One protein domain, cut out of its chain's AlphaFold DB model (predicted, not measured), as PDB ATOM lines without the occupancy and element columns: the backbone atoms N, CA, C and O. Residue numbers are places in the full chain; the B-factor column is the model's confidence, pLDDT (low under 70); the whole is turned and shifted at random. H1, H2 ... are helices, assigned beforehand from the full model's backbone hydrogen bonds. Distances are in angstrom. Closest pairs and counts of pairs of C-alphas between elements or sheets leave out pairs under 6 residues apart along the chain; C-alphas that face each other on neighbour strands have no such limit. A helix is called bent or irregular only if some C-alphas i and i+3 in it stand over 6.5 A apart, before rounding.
ATOM      1  N   ARG A  20     -20.541  -1.118 -30.181       51.00
ATOM      2  CA  ARG A  20     -19.161  -1.031 -30.717       51.00
ATOM      3  C   ARG A  20     -18.069  -0.806 -29.661       51.00
ATOM      4  O   ARG A  20     -16.995  -1.388 -29.774       51.00
ATOM      5  N   CYS A  21     -18.328  -0.005 -28.627       54.28
ATOM      6  CA  CYS A  21     -17.351   0.225 -27.553       54.28
ATOM      7  C   CYS A  21     -17.311  -0.949 -26.560       54.28
ATOM      8  O   CYS A  21     -16.238  -1.335 -26.105       54.28
ATOM      9  N   VAL A  22     -18.471  -1.553 -26.280       59.72
ATOM     10  CA  VAL A  22     -18.595  -2.762 -25.445       59.72
ATOM     11  C   VAL A  22     -17.875  -3.951 -26.097       59.72
ATOM     12  O   VAL A  22     -17.142  -4.669 -25.424       59.72
ATOM     13  N   GLN A  23     -18.009  -4.108 -27.417       54.53
ATOM     14  CA  GLN A  23     -17.304  -5.116 -28.210       54.53
ATOM     15  C   GLN A  23     -15.783  -4.947 -28.106       54.53
ATOM     16  O   GLN A  23     -15.100  -5.912 -27.773       54.53
ATOM     17  N   GLY A  24     -15.257  -3.729 -28.297       58.06
ATOM     18  CA  GLY A  24     -13.822  -3.445 -28.153       58.06
ATOM     19  C   GLY A  24     -13.262  -3.859 -26.788       58.06
ATOM     20  O   GLY A  24     -12.284  -4.600 -26.730       58.06
ATOM     21  N   LEU A  25     -13.937  -3.469 -25.700       62.62
ATOM     22  CA  LEU A  25     -13.559  -3.854 -24.333       62.62
ATOM     23  C   LEU A  25     -13.629  -5.375 -24.106       62.62
ATOM     24  O   LEU A  25     -12.733  -5.945 -23.487       62.62
ATOM     25  N   SER A  26     -14.650  -6.052 -24.643       62.09
ATOM     26  CA  SER A  26     -14.764  -7.515 -24.526       62.09
ATOM     27  C   SER A  26     -13.646  -8.270 -25.257       62.09
ATOM     28  O   SER A  26     -13.287  -9.366 -24.842       62.09
ATOM     29  N   MET A  27     -13.063  -7.690 -26.315       63.97
ATOM     30  CA  MET A  27     -11.923  -8.287 -27.021       63.97
ATOM     31  C   MET A  27     -10.624  -8.160 -26.219       63.97
ATOM     32  O   MET A  27      -9.867  -9.124 -26.157       63.97
ATOM     33  N   SER A  28     -10.370  -7.007 -25.588       60.66
ATOM     34  CA  SER A  28      -9.156  -6.816 -24.784       60.66
ATOM     35  C   SER A  28      -9.167  -7.644 -23.501       60.66
ATOM     36  O   SER A  28      -8.140  -8.207 -23.145       60.66
ATOM     37  N   VAL A  29     -10.316  -7.767 -22.825       67.31
ATOM     38  CA  VAL A  29     -10.406  -8.592 -21.607       67.31
ATOM     39  C   VAL A  29     -10.393 -10.091 -21.947       67.31
ATOM     40  O   VAL A  29      -9.830 -10.866 -21.183       67.31
ATOM     41  N   ALA A  30     -10.909 -10.513 -23.113       65.56
ATOM     42  CA  ALA A  30     -10.785 -11.905 -23.567       65.56
ATOM     43  C   ALA A  30      -9.320 -12.329 -23.752       65.56
ATOM     44  O   ALA A  30      -8.920 -13.350 -23.210       65.56
ATOM     45  N   ALA A  31      -8.499 -11.500 -24.405       64.38
ATOM     46  CA  ALA A  31      -7.072 -11.790 -24.560       64.38
ATOM     47  C   ALA A  31      -6.320 -11.890 -23.213       64.38
ATOM     48  O   ALA A  31      -5.318 -12.591 -23.125       64.38
ATOM     49  N   VAL A  32      -6.799 -11.215 -22.160       67.56
ATOM     50  CA  VAL A  32      -6.244 -11.333 -20.800       67.56
ATOM     51  C   VAL A  32      -6.687 -12.636 -20.119       67.56
ATOM     52  O   VAL A  32      -5.866 -13.285 -19.479       67.56
ATOM     53  N   ASP A  33      -7.944 -13.050 -20.288       71.44
ATOM     54  CA  ASP A  33      -8.475 -14.338 -19.802       71.44
ATOM     55  C   ASP A  33      -7.755 -15.534 -20.466       71.44
ATOM     56  O   ASP A  33      -7.366 -16.474 -19.772       71.44
ATOM     57  N   ASP A  34      -7.479 -15.452 -21.774       73.62
ATOM     58  CA  ASP A  34      -6.686 -16.443 -22.521       73.62
ATOM     59  C   ASP A  34      -5.236 -16.543 -21.987       73.62
ATOM     60  O   ASP A  34      -4.746 -17.640 -21.719       73.62
ATOM     61  N   VAL A  35      -4.562 -15.406 -21.757       67.38
ATOM     62  CA  VAL A  35      -3.191 -15.371 -21.204       67.38
ATOM     63  C   VAL A  35      -3.135 -15.909 -19.770       67.38
ATOM     64  O   VAL A  35      -2.251 -16.703 -19.452       67.38
ATOM     65  N   ILE A  36      -4.089 -15.539 -18.906       73.88
ATOM     66  CA  ILE A  36      -4.164 -16.063 -17.531       73.88
ATOM     67  C   ILE A  36      -4.361 -17.585 -17.544       73.88
ATOM     68  O   ILE A  36      -3.721 -18.291 -16.762       73.88
ATOM     69  N   ALA A  37      -5.192 -18.109 -18.452       72.88
ATOM     70  CA  ALA A  37      -5.383 -19.549 -18.601       72.88
ATOM     71  C   ALA A  37      -4.079 -20.277 -18.976       72.88
ATOM     72  O   ALA A  37      -3.826 -21.364 -18.454       72.88
ATOM     73  N   TRP A  38      -3.212 -19.681 -19.805       73.25
ATOM     74  CA  TRP A  38      -1.890 -20.251 -20.097       73.25
ATOM     75  C   TRP A  38      -0.924 -20.156 -18.923       73.25
ATOM     76  O   TRP A  38      -0.216 -21.124 -18.677       73.25
ATOM     77  N   CYS A  39      -0.908 -19.057 -18.163       71.44
ATOM     78  CA  CYS A  39      -0.089 -18.971 -16.949       71.44
ATOM     79  C   CYS A  39      -0.473 -20.068 -15.939       71.44
ATOM     80  O   CYS A  39       0.399 -20.743 -15.395       71.44
ATOM     81  N   MET A  40      -1.775 -20.309 -15.750       72.31
ATOM     82  CA  MET A  40      -2.276 -21.395 -14.901       72.31
ATOM     83  C   MET A  40      -1.914 -22.781 -15.458       72.31
ATOM     84  O   MET A  40      -1.490 -23.655 -14.700       72.31
ATOM     85  N   LEU A  41      -2.026 -22.990 -16.776       68.81
ATOM     86  CA  LEU A  41      -1.632 -24.245 -17.426       68.81
ATOM     87  C   LEU A  41      -0.119 -24.495 -17.327       68.81
ATOM     88  O   LEU A  41       0.283 -25.618 -17.052       68.81
ATOM     89  N   ALA A  42       0.711 -23.466 -17.500       69.56
ATOM     90  CA  ALA A  42       2.165 -23.532 -17.386       69.56
ATOM     91  C   ALA A  42       2.606 -23.963 -15.981       69.56
ATOM     92  O   ALA A  42       3.386 -24.903 -15.843       69.56
ATOM     93  N   ILE A  43       2.042 -23.337 -14.941       74.00
ATOM     94  CA  ILE A  43       2.267 -23.718 -13.537       74.00
ATOM     95  C   ILE A  43       1.816 -25.167 -13.298       74.00
ATOM     96  O   ILE A  43       2.548 -25.959 -12.710       74.00
ATOM     97  N   THR A  44       0.639 -25.543 -13.810       73.75
ATOM     98  CA  THR A  44       0.097 -26.905 -13.673       73.75
ATOM     99  C   THR A  44       0.988 -27.949 -14.361       73.75
ATOM    100  O   THR A  44       1.251 -29.002 -13.790       73.75
ATOM    101  N   LEU A  45       1.505 -27.660 -15.561       67.69
ATOM    102  CA  LEU A  45       2.414 -28.544 -16.298       67.69
ATOM    103  C   LEU A  45       3.788 -28.668 -15.632       67.69
ATOM    104  O   LEU A  45       4.343 -29.766 -15.624       67.69
ATOM    105  N   ALA A  46       4.315 -27.583 -15.056       68.81
ATOM    106  CA  ALA A  46       5.562 -27.614 -14.295       68.81
ATOM    107  C   ALA A  46       5.442 -28.539 -13.070       68.81
ATOM    108  O   ALA A  46       6.326 -29.360 -12.849       68.81
ATOM    109  N   ILE A  47       4.317 -28.475 -12.343       74.50
ATOM    110  CA  ILE A  47       4.027 -29.340 -11.183       74.50
ATOM    111  C   ILE A  47       3.785 -30.803 -11.601       74.50
ATOM    112  O   ILE A  47       4.272 -31.721 -10.949       74.50
ATOM    113  N   ILE A  48       3.049 -31.053 -12.691       74.94
ATOM    114  CA  ILE A  48       2.744 -32.426 -13.146       74.94
ATOM    115  C   ILE A  48       3.993 -33.153 -13.676       74.94
ATOM    116  O   ILE A  48       4.073 -34.374 -13.570       74.94
ATOM    117  N   ARG A  49       4.967 -32.431 -14.247       66.12
ATOM    118  CA  ARG A  49       6.212 -33.017 -14.779       66.12
ATOM    119  C   ARG A  49       7.363 -33.082 -13.770       66.12
ATOM    120  O   ARG A  49       8.416 -33.619 -14.111       66.12
ATOM    121  N   SER A  50       7.212 -32.536 -12.564       54.69
ATOM    122  CA  SER A  50       8.317 -32.429 -11.612       54.69
ATOM    123  C   SER A  50       8.418 -33.609 -10.652       54.69
ATOM    124  O   SER A  50       7.726 -33.657  -9.637       54.69
ATOM    125  N   THR A  51       9.367 -34.503 -10.923       65.62
ATOM    126  CA  THR A  51      10.026 -35.316  -9.888       65.62
ATOM    127  C   THR A  51      11.089 -34.517  -9.126       65.62
ATOM    128  O   THR A  51      11.335 -34.793  -7.956       65.62
ATOM    129  N   ASP A  52      11.683 -33.498  -9.764       76.50
ATOM    130  CA  ASP A  52      12.888 -32.809  -9.295       76.50
ATOM    131  C   ASP A  52      12.781 -31.281  -9.418       76.50
ATOM    132  O   ASP A  52      12.316 -30.746 -10.427       76.50
ATOM    133  N   ASN A  53      13.313 -30.548  -8.436       77.12
ATOM    134  CA  ASN A  53      13.247 -29.078  -8.399       77.12
ATOM    135  C   ASN A  53      13.880 -28.393  -9.630       77.12
ATOM    136  O   ASN A  53      13.442 -27.318 -10.040       77.12
ATOM    137  N   MET A  54      14.893 -29.014 -10.244       80.56
ATOM    138  CA  MET A  54      15.568 -28.461 -11.425       80.56
ATOM    139  C   MET A  54      14.702 -28.525 -12.695       80.56
ATOM    140  O   MET A  54      14.815 -27.639 -13.544       80.56
ATOM    141  N   SER A  55      13.804 -29.513 -12.830       76.25
ATOM    142  CA  SER A  55      12.920 -29.608 -14.003       76.25
ATOM    143  C   SER A  55      11.767 -28.599 -13.947       76.25
ATOM    144  O   SER A  55      11.353 -28.091 -14.992       76.25
ATOM    145  N   ILE A  56      11.324 -28.205 -12.743       75.94
ATOM    146  CA  ILE A  56      10.410 -27.065 -12.532       75.94
ATOM    147  C   ILE A  56      11.037 -25.783 -13.091       75.94
ATOM    148  O   ILE A  56      10.428 -25.095 -13.910       75.94
ATOM    149  N   LEU A  57      12.272 -25.471 -12.683       82.44
ATOM    150  CA  LEU A  57      12.945 -24.243 -13.110       82.44
ATOM    151  C   LEU A  57      13.168 -24.220 -14.629       82.44
ATOM    152  O   LEU A  57      12.913 -23.201 -15.269       82.44
ATOM    153  N   TRP A  58      13.580 -25.349 -15.216       82.12
ATOM    154  CA  TRP A  58      13.793 -25.467 -16.660       82.12
ATOM    155  C   TRP A  58      12.493 -25.328 -17.467       82.12
ATOM    156  O   TRP A  58      12.463 -24.599 -18.456       82.12
ATOM    157  N   THR A  59      11.396 -25.960 -17.036       77.94
ATOM    158  CA  THR A  59      10.099 -25.850 -17.732       77.94
ATOM    159  C   THR A  59       9.505 -24.444 -17.642       77.94
ATOM    160  O   THR A  59       9.042 -23.922 -18.656       77.94
ATOM    161  N   ILE A  60       9.585 -23.779 -16.484       81.94
ATOM    162  CA  ILE A  60       9.165 -22.374 -16.344       81.94
ATOM    163  C   ILE A  60      10.022 -21.456 -17.230       81.94
ATOM    164  O   ILE A  60       9.478 -20.583 -17.912       81.94
ATOM    165  N   LEU A  61      11.343 -21.670 -17.275       85.88
ATOM    166  CA  LEU A  61      12.256 -20.890 -18.112       85.88
ATOM    167  C   LEU A  61      11.961 -21.066 -19.610       85.88
ATOM    168  O   LEU A  61      11.942 -20.073 -20.334       85.88
ATOM    169  N   LEU A  62      11.681 -22.291 -20.073       84.25
ATOM    170  CA  LEU A  62      11.315 -22.562 -21.469       84.25
ATOM    171  C   LEU A  62      10.006 -21.872 -21.879       84.25
ATOM    172  O   LEU A  62       9.928 -21.311 -22.969       84.25
ATOM    173  N   ILE A  63       8.992 -21.869 -21.008       81.38
ATOM    174  CA  ILE A  63       7.704 -21.213 -21.285       81.38
ATOM    175  C   ILE A  63       7.862 -19.682 -21.300       81.38
ATOM    176  O   ILE A  63       7.294 -19.003 -22.157       81.38
ATOM    177  N   LEU A  64       8.689 -19.121 -20.410       85.81
ATOM    178  CA  LEU A  64       9.049 -17.701 -20.462       85.81
ATOM    179  C   LEU A  64       9.824 -17.366 -21.751       85.81
ATOM    180  O   LEU A  64       9.576 -16.331 -22.372       85.81
ATOM    181  N   ALA A  65      10.735 -18.247 -22.172       88.12
ATOM    182  CA  ALA A  65      11.520 -18.090 -23.389       88.12
ATOM    183  C   ALA A  65      10.663 -18.174 -24.663       88.12
ATOM    184  O   ALA A  65      10.912 -17.393 -25.578       88.12
ATOM    185  N   GLU A  66       9.633 -19.030 -24.720       85.50
ATOM    186  CA  GLU A  66       8.647 -19.055 -25.818       85.50
ATOM    187  C   GLU A  66       7.955 -17.690 -25.962       85.50
ATOM    188  O   GLU A  66       7.968 -17.085 -27.038       85.50
ATOM    189  N   LEU A  67       7.410 -17.170 -24.856       84.50
ATOM    190  CA  LEU A  67       6.700 -15.891 -24.830       84.50
ATOM    191  C   LEU A  67       7.604 -14.728 -25.273       84.50
ATOM    192  O   LEU A  67       7.196 -13.884 -26.077       84.50
ATOM    193  N   VAL A  68       8.850 -14.695 -24.788       88.81
ATOM    194  CA  VAL A  68       9.847 -13.688 -25.184       88.81
ATOM    195  C   VAL A  68      10.249 -13.852 -26.650       88.81
ATOM    196  O   VAL A  68      10.262 -12.861 -27.379       88.81
ATOM    197  N   PHE A  69      10.514 -15.076 -27.118       89.00
ATOM    198  CA  PHE A  69      10.831 -15.373 -28.518       89.00
ATOM    199  C   PHE A  69       9.722 -14.887 -29.454       89.00
ATOM    200  O   PHE A  69      10.003 -14.232 -30.461       89.00
ATOM    201  N   MET A  70       8.454 -15.131 -29.116       84.69
ATOM    202  CA  MET A  70       7.366 -14.725 -29.996       84.69
ATOM    203  C   MET A  70       7.169 -13.200 -30.023       84.69
ATOM    204  O   MET A  70       6.933 -12.631 -31.091       84.69
ATOM    205  N   ILE A  71       7.347 -12.508 -28.892       85.12
ATOM    206  CA  ILE A  71       7.281 -11.039 -28.828       85.12
ATOM    207  C   ILE A  71       8.483 -10.378 -29.528       85.12
ATOM    208  O   ILE A  71       8.301  -9.360 -30.199       85.12
ATOM    209  N   ALA A  72       9.691 -10.936 -29.394       88.88
ATOM    210  CA  ALA A  72      10.939 -10.329 -29.867       88.88
ATOM    211  C   ALA A  72      11.331 -10.713 -31.306       88.88
ATOM    212  O   ALA A  72      11.934  -9.900 -32.001       88.88
ATOM    213  N   VAL A  73      10.989 -11.920 -31.769       90.06
ATOM    214  CA  VAL A  73      11.352 -12.427 -33.106       90.06
ATOM    215  C   VAL A  73      10.132 -12.464 -34.020       90.06
ATOM    216  O   VAL A  73      10.090 -11.778 -35.042       90.06
ATOM    217  N   VAL A  74       9.106 -13.231 -33.644       88.06
ATOM    218  CA  VAL A  74       7.967 -13.535 -34.529       88.06
ATOM    219  C   VAL A  74       7.082 -12.306 -34.763       88.06
ATOM    220  O   VAL A  74       6.703 -12.023 -35.899       88.06
ATOM    221  N   GLY A  75       6.804 -11.516 -33.723       85.56
ATOM    222  CA  GLY A  75       6.042 -10.267 -33.826       85.56
ATOM    223  C   GLY A  75       6.665  -9.254 -34.803       85.56
ATOM    224  O   GLY A  75       5.975  -8.801 -35.722       85.56
ATOM    225  N   PRO A  76       7.954  -8.893 -34.653       85.44
ATOM    226  CA  PRO A  76       8.671  -8.055 -35.610       85.44
ATOM    227  C   PRO A  76       8.771  -8.664 -37.010       85.44
ATOM    228  O   PRO A  76       8.552  -7.937 -37.976       85.44
ATOM    229  N   LEU A  77       9.009  -9.976 -37.139       86.50
ATOM    230  CA  LEU A  77       9.067 -10.665 -38.435       86.50
ATOM    231  C   LEU A  77       7.744 -10.552 -39.208       86.50
ATOM    232  O   LEU A  77       7.749 -10.181 -40.380       86.50
ATOM    233  N   ILE A  78       6.604 -10.782 -38.547       82.56
ATOM    234  CA  ILE A  78       5.266 -10.628 -39.143       82.56
ATOM    235  C   ILE A  78       5.013  -9.172 -39.547       82.56
ATOM    236  O   ILE A  78       4.536  -8.910 -40.651       82.56
ATOM    237  N   ARG A  79       5.352  -8.206 -38.683       81.62
ATOM    238  CA  ARG A  79       5.196  -6.771 -38.989       81.62
ATOM    239  C   ARG A  79       6.055  -6.354 -40.181       81.62
ATOM    240  O   ARG A  79       5.565  -5.629 -41.042       81.62
ATOM    241  N   TRP A  80       7.297  -6.830 -40.251       82.81
ATOM    242  CA  TRP A  80       8.209  -6.589 -41.365       82.81
ATOM    243  C   TRP A  80       7.665  -7.185 -42.666       82.81
ATOM    244  O   TRP A  80       7.528  -6.455 -43.647       82.81
ATOM    245  N   LEU A  81       7.263  -8.461 -42.651       79.62
ATOM    246  CA  LEU A  81       6.714  -9.168 -43.809       79.62
ATOM    247  C   LEU A  81       5.469  -8.457 -44.367       79.62
ATOM    248  O   LEU A  81       5.419  -8.146 -45.554       79.62
ATOM    249  N   VAL A  82       4.515  -8.100 -43.499       75.12
ATOM    250  CA  VAL A  82       3.305  -7.344 -43.876       75.12
ATOM    251  C   VAL A  82       3.638  -5.919 -44.341       75.12
ATOM    252  O   VAL A  82       2.980  -5.406 -45.238       75.12
ATOM    253  N   SER A  83       4.671  -5.268 -43.791       73.62
ATOM    254  CA  SER A  83       5.107  -3.937 -44.251       73.62
ATOM    255  C   SER A  83       5.830  -3.947 -45.603       73.62
ATOM    256  O   SER A  83       5.912  -2.910 -46.267       73.62
ATOM    257  N   ARG A  84       6.353  -5.109 -46.018       72.56
ATOM    258  CA  ARG A  84       7.024  -5.312 -47.307       72.56
ATOM    259  C   ARG A  84       6.018  -5.294 -48.461       72.56
ATOM    260  O   ARG A  84       6.331  -4.791 -49.539       72.56
ATOM    261  N   ASP A  85       4.809  -5.787 -48.206       67.81
ATOM    262  CA  ASP A  85       3.720  -5.877 -49.173       67.81
ATOM    263  C   ASP A  85       2.945  -4.545 -49.258       67.81
ATOM    264  O   ASP A  85       1.965  -4.293 -48.555       67.81
ATOM    265  N   LYS A  86       3.425  -3.626 -50.109       59.38
ATOM    266  CA  LYS A  86       2.828  -2.282 -50.271       59.38
ATOM    267  C   LYS A  86       1.400  -2.322 -50.843       59.38
ATOM    268  O   LYS A  86       0.678  -1.326 -50.748       59.38
ATOM    269  N   GLY A  87       0.997  -3.446 -51.439       54.12
ATOM    270  CA  GLY A  87      -0.317  -3.665 -52.031       54.12
ATOM    271  C   GLY A  87      -1.288  -4.341 -51.067       54.12
ATOM    272  O   GLY A  87      -1.529  -5.534 -51.168       54.12
ATOM    273  N   TYR A  88      -1.965  -3.569 -50.211       54.09
ATOM    274  CA  TYR A  88      -3.057  -4.090 -49.362       54.09
ATOM    275  C   TYR A  88      -4.230  -4.715 -50.147       54.09
ATOM    276  O   TYR A  88      -5.151  -5.245 -49.534       54.09
ATOM    277  N   THR A  89      -4.240  -4.633 -51.479       49.56
ATOM    278  CA  THR A  89      -5.302  -5.134 -52.354       49.56
ATOM    279  C   THR A  89      -5.460  -6.653 -52.301       49.56
ATOM    280  O   THR A  89      -6.591  -7.127 -52.190       49.56
ATOM    281  N   HIS A  90      -4.351  -7.396 -52.323       59.44
ATOM    282  CA  HIS A  90      -4.289  -8.852 -52.181       59.44
ATOM    283  C   HIS A  90      -2.986  -9.212 -51.456       59.44
ATOM    284  O   HIS A  90      -1.943  -8.688 -51.827       59.44
ATOM    285  N   LEU A  91      -3.013 -10.126 -50.474       67.31
ATOM    286  CA  LEU A  91      -1.763 -10.766 -50.046       67.31
ATOM    287  C   LEU A  91      -1.225 -11.586 -51.218       67.31
ATOM    288  O   LEU A  91      -1.967 -12.388 -51.792       67.31
ATOM    289  N   ASN A  92       0.063 -11.436 -51.516       74.12
ATOM    290  CA  ASN A  92       0.754 -12.362 -52.405       74.12
ATOM    291  C   ASN A  92       0.720 -13.784 -51.816       74.12
ATOM    292  O   ASN A  92       0.753 -13.960 -50.591       74.12
ATOM    293  N   ALA A  93       0.648 -14.801 -52.680       81.12
ATOM    294  CA  ALA A  93       0.591 -16.203 -52.256       81.12
ATOM    295  C   ALA A  93       1.794 -16.567 -51.366       81.12
ATOM    296  O   ALA A  93       1.625 -17.200 -50.326       81.12
ATOM    297  N   ASP A  94       2.974 -16.053 -51.715       81.69
ATOM    298  CA  ASP A  94       4.222 -16.193 -50.962       81.69
ATOM    299  C   ASP A  94       4.099 -15.623 -49.541       81.69
ATOM    300  O   ASP A  94       4.476 -16.279 -48.572       81.69
ATOM    301  N   THR A  95       3.500 -14.436 -49.381       79.25
ATOM    302  CA  THR A  95       3.250 -13.810 -48.071       79.25
ATOM    303  C   THR A  95       2.343 -14.682 -47.198       79.25
ATOM    304  O   THR A  95       2.578 -14.818 -45.995       79.25
ATOM    305  N   PHE A  96       1.319 -15.303 -47.793       80.62
ATOM    306  CA  PHE A  96       0.415 -16.220 -47.095       80.62
ATOM    307  C   PHE A  96       1.102 -17.548 -46.727       80.62
ATOM    308  O   PHE A  96       0.925 -18.038 -45.613       80.62
ATOM    309  N   LEU A  97       1.926 -18.095 -47.625       84.75
ATOM    310  CA  LEU A  97       2.681 -19.334 -47.419       84.75
ATOM    311  C   LEU A  97       3.787 -19.170 -46.364       84.75
ATOM    312  O   LEU A  97       3.964 -20.035 -45.511       84.75
ATOM    313  N   ILE A  98       4.486 -18.033 -46.342       86.56
ATOM    314  CA  ILE A  98       5.451 -17.714 -45.281       86.56
ATOM    315  C   ILE A  98       4.729 -17.576 -43.929       86.56
ATOM    316  O   ILE A  98       5.215 -18.080 -42.919       86.56
ATOM    317  N   LEU A  99       3.545 -16.950 -43.893       83.06
ATOM    318  CA  LEU A  99       2.757 -16.828 -42.662       83.06
ATOM    319  C   LEU A  99       2.256 -18.191 -42.144       83.06
ATOM    320  O   LEU A  99       2.272 -18.413 -40.932       83.06
ATOM    321  N   SER A 100       1.848 -19.114 -43.024       83.25
ATOM    322  CA  SER A 100       1.433 -20.464 -42.612       83.25
ATOM    323  C   SER A 100       2.613 -21.322 -42.142       83.25
ATOM    324  O   SER A 100       2.478 -22.026 -41.142       83.25
ATOM    325  N   LEU A 101       3.793 -21.199 -42.761       89.25
ATOM    326  CA  LEU A 101       5.025 -21.828 -42.270       89.25
ATOM    327  C   LEU A 101       5.438 -21.297 -40.887       89.25
ATOM    328  O   LEU A 101       5.796 -22.089 -40.017       89.25
ATOM    329  N   ILE A 102       5.326 -19.984 -40.638       88.38
ATOM    330  CA  ILE A 102       5.574 -19.388 -39.310       88.38
ATOM    331  C   ILE A 102       4.583 -19.934 -38.268       88.38
ATOM    332  O   ILE A 102       4.996 -20.280 -37.161       88.38
ATOM    333  N   LEU A 103       3.297 -20.054 -38.617       86.31
ATOM    334  CA  LEU A 103       2.268 -20.641 -37.748       86.31
ATOM    335  C   LEU A 103       2.589 -22.098 -37.376       86.31
ATOM    336  O   LEU A 103       2.539 -22.446 -36.196       86.31
ATOM    337  N   ILE A 104       2.952 -22.927 -38.358       90.12
ATOM    338  CA  ILE A 104       3.312 -24.339 -38.149       90.12
ATOM    339  C   ILE A 104       4.594 -24.453 -37.310       90.12
ATOM    340  O   ILE A 104       4.632 -25.231 -36.360       90.12
ATOM    341  N   GLY A 105       5.614 -23.633 -37.587       91.00
ATOM    342  CA  GLY A 105       6.857 -23.607 -36.811       91.00
ATOM    343  C   GLY A 105       6.635 -23.244 -35.339       91.00
ATOM    344  O   GLY A 105       7.138 -23.934 -34.455       91.00
ATOM    345  N   CYS A 106       5.822 -22.221 -35.054       87.94
ATOM    346  CA  CYS A 106       5.473 -21.852 -33.676       87.94
ATOM    347  C   CYS A 106       4.638 -22.942 -32.981       87.94
ATOM    348  O   CYS A 106       4.866 -23.242 -31.813       87.94
ATOM    349  N   SER A 107       3.706 -23.565 -33.708       88.38
ATOM    350  CA  SER A 107       2.900 -24.694 -33.226       88.38
ATOM    351  C   SER A 107       3.766 -25.898 -32.823       88.38
ATOM    352  O   SER A 107       3.519 -26.510 -31.788       88.38
ATOM    353  N   TYR A 108       4.796 -26.213 -33.614       91.50
ATOM    354  CA  TYR A 108       5.724 -27.320 -33.366       91.50
ATOM    355  C   TYR A 108       6.688 -27.036 -32.202       91.50
ATOM    356  O   TYR A 108       6.912 -27.903 -31.361       91.50
ATOM    357  N   LEU A 109       7.206 -25.807 -32.091       88.38
ATOM    358  CA  LEU A 109       8.055 -25.397 -30.964       88.38
ATOM    359  C   LEU A 109       7.309 -25.466 -29.619       88.38
ATOM    360  O   LEU A 109       7.870 -25.964 -28.643       88.38
ATOM    361  N   ALA A 110       6.040 -25.046 -29.581       84.38
ATOM    362  CA  ALA A 110       5.188 -25.182 -28.398       84.38
ATOM    363  C   ALA A 110       5.026 -26.656 -27.971       84.38
ATOM    364  O   ALA A 110       5.110 -26.984 -26.787       84.38
ATOM    365  N   GLU A 111       4.840 -27.560 -28.937       85.19
ATOM    366  CA  GLU A 111       4.680 -28.997 -28.688       85.19
ATOM    367  C   GLU A 111       5.985 -29.672 -28.221       85.19
ATOM    368  O   GLU A 111       5.936 -30.519 -27.332       85.19
ATOM    369  N   ILE A 112       7.161 -29.226 -28.693       82.88
ATOM    370  CA  ILE A 112       8.478 -29.659 -28.170       82.88
ATOM    371  C   ILE A 112       8.678 -29.238 -26.705       82.88
ATOM    372  O   ILE A 112       9.181 -30.018 -25.900       82.88
ATOM    373  N   ILE A 113       8.249 -28.027 -26.333       79.56
ATOM    374  CA  ILE A 113       8.233 -27.556 -24.931       79.56
ATOM    375  C   ILE A 113       7.189 -28.342 -24.099       79.56
ATOM    376  O   ILE A 113       7.161 -28.289 -22.866       79.56
ATOM    377  N   GLY A 114       6.333 -29.126 -24.759       68.81
ATOM    378  CA  GLY A 114       5.288 -29.925 -24.137       68.81
ATOM    379  C   GLY A 114       4.087 -29.095 -23.686       68.81
ATOM    380  O   GLY A 114       3.370 -29.531 -22.781       68.81
ATOM    381  N   LEU A 115       3.889 -27.910 -24.272       73.44
ATOM    382  CA  LEU A 115       2.609 -27.200 -24.302       73.44
ATOM    383  C   LEU A 115       1.703 -27.843 -25.369       73.44
ATOM    384  O   LEU A 115       2.121 -28.733 -26.107       73.44
ATOM    385  N   SER A 116       0.444 -27.409 -25.477       73.88
ATOM    386  CA  SER A 116      -0.392 -27.827 -26.607       73.88
ATOM    387  C   SER A 116      -0.075 -26.984 -27.846       73.88
ATOM    388  O   SER A 116      -0.033 -25.758 -27.776       73.88
ATOM    389  N   ALA A 117       0.084 -27.637 -28.998       75.44
ATOM    390  CA  ALA A 117       0.418 -27.008 -30.282       75.44
ATOM    391  C   ALA A 117      -0.501 -25.812 -30.652       75.44
ATOM    392  O   ALA A 117      -0.076 -24.812 -31.233       75.44
ATOM    393  N   LEU A 118      -1.768 -25.876 -30.220       71.56
ATOM    394  CA  LEU A 118      -2.773 -24.814 -30.358       71.56
ATOM    395  C   LEU A 118      -2.353 -23.468 -29.738       71.56
ATOM    396  O   LEU A 118      -2.796 -22.425 -30.219       71.56
ATOM    397  N   ILE A 119      -1.523 -23.475 -28.688       75.75
ATOM    398  CA  ILE A 119      -1.043 -22.262 -28.011       75.75
ATOM    399  C   ILE A 119      -0.114 -21.482 -28.945       75.75
ATOM    400  O   ILE A 119      -0.392 -20.316 -29.227       75.75
ATOM    401  N   GLY A 120       0.906 -22.136 -29.514       77.88
ATOM    402  CA  GLY A 120       1.837 -21.506 -30.457       77.88
ATOM    403  C   GLY A 120       1.126 -20.918 -31.682       77.88
ATOM    404  O   GLY A 120       1.370 -19.771 -32.057       77.88
ATOM    405  N   ALA A 121       0.161 -21.644 -32.257       78.69
ATOM    406  CA  ALA A 121      -0.641 -21.147 -33.377       78.69
ATOM    407  C   ALA A 121      -1.528 -19.934 -33.005       78.69
ATOM    408  O   ALA A 121      -1.696 -19.008 -33.804       78.69
ATOM    409  N   PHE A 122      -2.101 -19.906 -31.797       75.62
ATOM    410  CA  PHE A 122      -2.979 -18.818 -31.353       75.62
ATOM    411  C   PHE A 122      -2.207 -17.560 -30.924       75.62
ATOM    412  O   PHE A 122      -2.635 -16.452 -31.261       75.62
ATOM    413  N   GLN A 123      -1.066 -17.699 -30.236       78.44
ATOM    414  CA  GLN A 123      -0.205 -16.570 -29.855       78.44
ATOM    415  C   GLN A 123       0.234 -15.761 -31.098       78.44
ATOM    416  O   GLN A 123       0.143 -14.529 -31.106       78.44
ATOM    417  N   VAL A 124       0.581 -16.434 -32.206       81.88
ATOM    418  CA  VAL A 124       0.869 -15.781 -33.501       81.88
ATOM    419  C   VAL A 124      -0.324 -14.938 -33.982       81.88
ATOM    420  O   VAL A 124      -0.154 -13.794 -34.409       81.88
ATOM    421  N   GLY A 125      -1.550 -15.453 -33.843       75.69
ATOM    422  CA  GLY A 125      -2.798 -14.755 -34.183       75.69
ATOM    423  C   GLY A 125      -3.173 -13.566 -33.278       75.69
ATOM    424  O   GLY A 125      -4.074 -12.787 -33.627       75.69
ATOM    425  N   LEU A 126      -2.496 -13.391 -32.135       71.81
ATOM    426  CA  LEU A 126      -2.558 -12.176 -31.309       71.81
ATOM    427  C   LEU A 126      -1.557 -11.105 -31.770       71.81
ATOM    428  O   LEU A 126      -1.864  -9.918 -31.685       71.81
ATOM    429  N   LEU A 127      -0.384 -11.504 -32.276       72.88
ATOM    430  CA  LEU A 127       0.680 -10.580 -32.695       72.88
ATOM    431  C   LEU A 127       0.381  -9.841 -34.006       72.88
ATOM    432  O   LEU A 127       0.933  -8.757 -34.233       72.88
ATOM    433  N   ILE A 128      -0.500 -10.391 -34.850       71.69
ATOM    434  CA  ILE A 128      -0.986  -9.733 -36.071       71.69
ATOM    435  C   ILE A 128      -1.680  -8.408 -35.689       71.69
ATOM    436  O   ILE A 128      -2.703  -8.429 -34.996       71.69
ATOM    437  N   PRO A 129      -1.173  -7.238 -36.136       58.41
ATOM    438  CA  PRO A 129      -1.649  -5.938 -35.670       58.41
ATOM    439  C   PRO A 129      -3.038  -5.607 -36.232       58.41
ATOM    440  O   PRO A 129      -3.189  -5.027 -37.310       58.41
ATOM    441  N   ARG A 130      -4.083  -5.951 -35.472       58.31
ATOM    442  CA  ARG A 130      -5.479  -5.644 -35.814       58.31
ATOM    443  C   ARG A 130      -5.659  -4.128 -35.873       58.31
ATOM    444  O   ARG A 130      -5.555  -3.438 -34.863       58.31
TER     445      ARG A 130
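Overview. This is residues 20 to 130 of the 291 residues of an uncharacterized protein of archaeon (UniProt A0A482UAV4). Two long helices, H1 and H2, make a V: they meet near the tight turn that joins them and splay apart, and residues 20 to 30 of H1 stick out free. H3 folds back side by side with H2, and the short H4 packs slantwise on H2 and H3, partly in the mouth of the V. The printed part has 111 residues with four named helices in the order H1, H2, H3, H4 and no named strand; the class is all helix. The whole is loose, with a radius of gyration of the C-alphas of 16.5 A, and only just flat, spanning 54 by 36 by 19 A.

Along the chain. H2, the longest helix, holds residues 53 to 84 and measures 46.0 A from first to last C-alpha, from (13.247, -29.078, -8.399) to (7.024, -5.312, -47.307). It is neither bent nor irregular, but only just: C-alphas 72 and 75 are 6.3 A apart. H1, residues 20 to 48, measures 42.1 A and begins with C-alpha 20 at (-19.161, -1.031, -30.717). H3, residues 93 to 112, measures 28.7 A. H4, residues 117 to 127, measures 16.6 A and ends with C-alpha 127 at (0.680, -10.580, -32.695).

Arrangement. H2 is the hub and touches the three other helices. H2 and H3 form a helical hairpin at a shallow tilt of 5 degrees, opposite ways; their closest C-alphas, those of Leu 81 and Thr 95, are 7.2 A apart. H1 and H2 form another helical hairpin, opposite ways at a shallow tilt of 34.9 degrees, only just short of steep. Residues 42 to 47 of H1 touch residues 55 to 63 of H2, and the closest C-alphas, those of Ala 46 and Ile 56, are 5.2 A apart. H4 touches residues 70 to 78 of H2 at a steep tilt of 45 degrees, the same way, with the C-alphas of Gly 75 and Leu 127 closest at 5.5 A. H4 touches residues 103 to 111 of H3 at a steep tilt of 49 degrees, opposite ways, with the C-alphas of Ser 107 and Gly 120 closest at 4.4 A. H1 and H4 are near each other, while H1 and H3 are apart. In H1 and H3 every O i to N i+4 pair is within hydrogen-bond range; in H2 26 of 28 are, and in H4 6 of 7.

Size, cuts and confidence. The two C-alphas farthest apart, those of Asp 52 and Thr 89, are 54.3 A apart. Without residues 20 to 30, which stand free, the body spans 53 by 24 by 19 A. The printed part has no cut. The links H1 to H2 and H3 to H4 are tight, the link H2 to H3 is short, and no link is long. The mean pLDDT of the printed part is 75.4; 31 residues are under 70, among them residues 20 to 32 and 85 to 91.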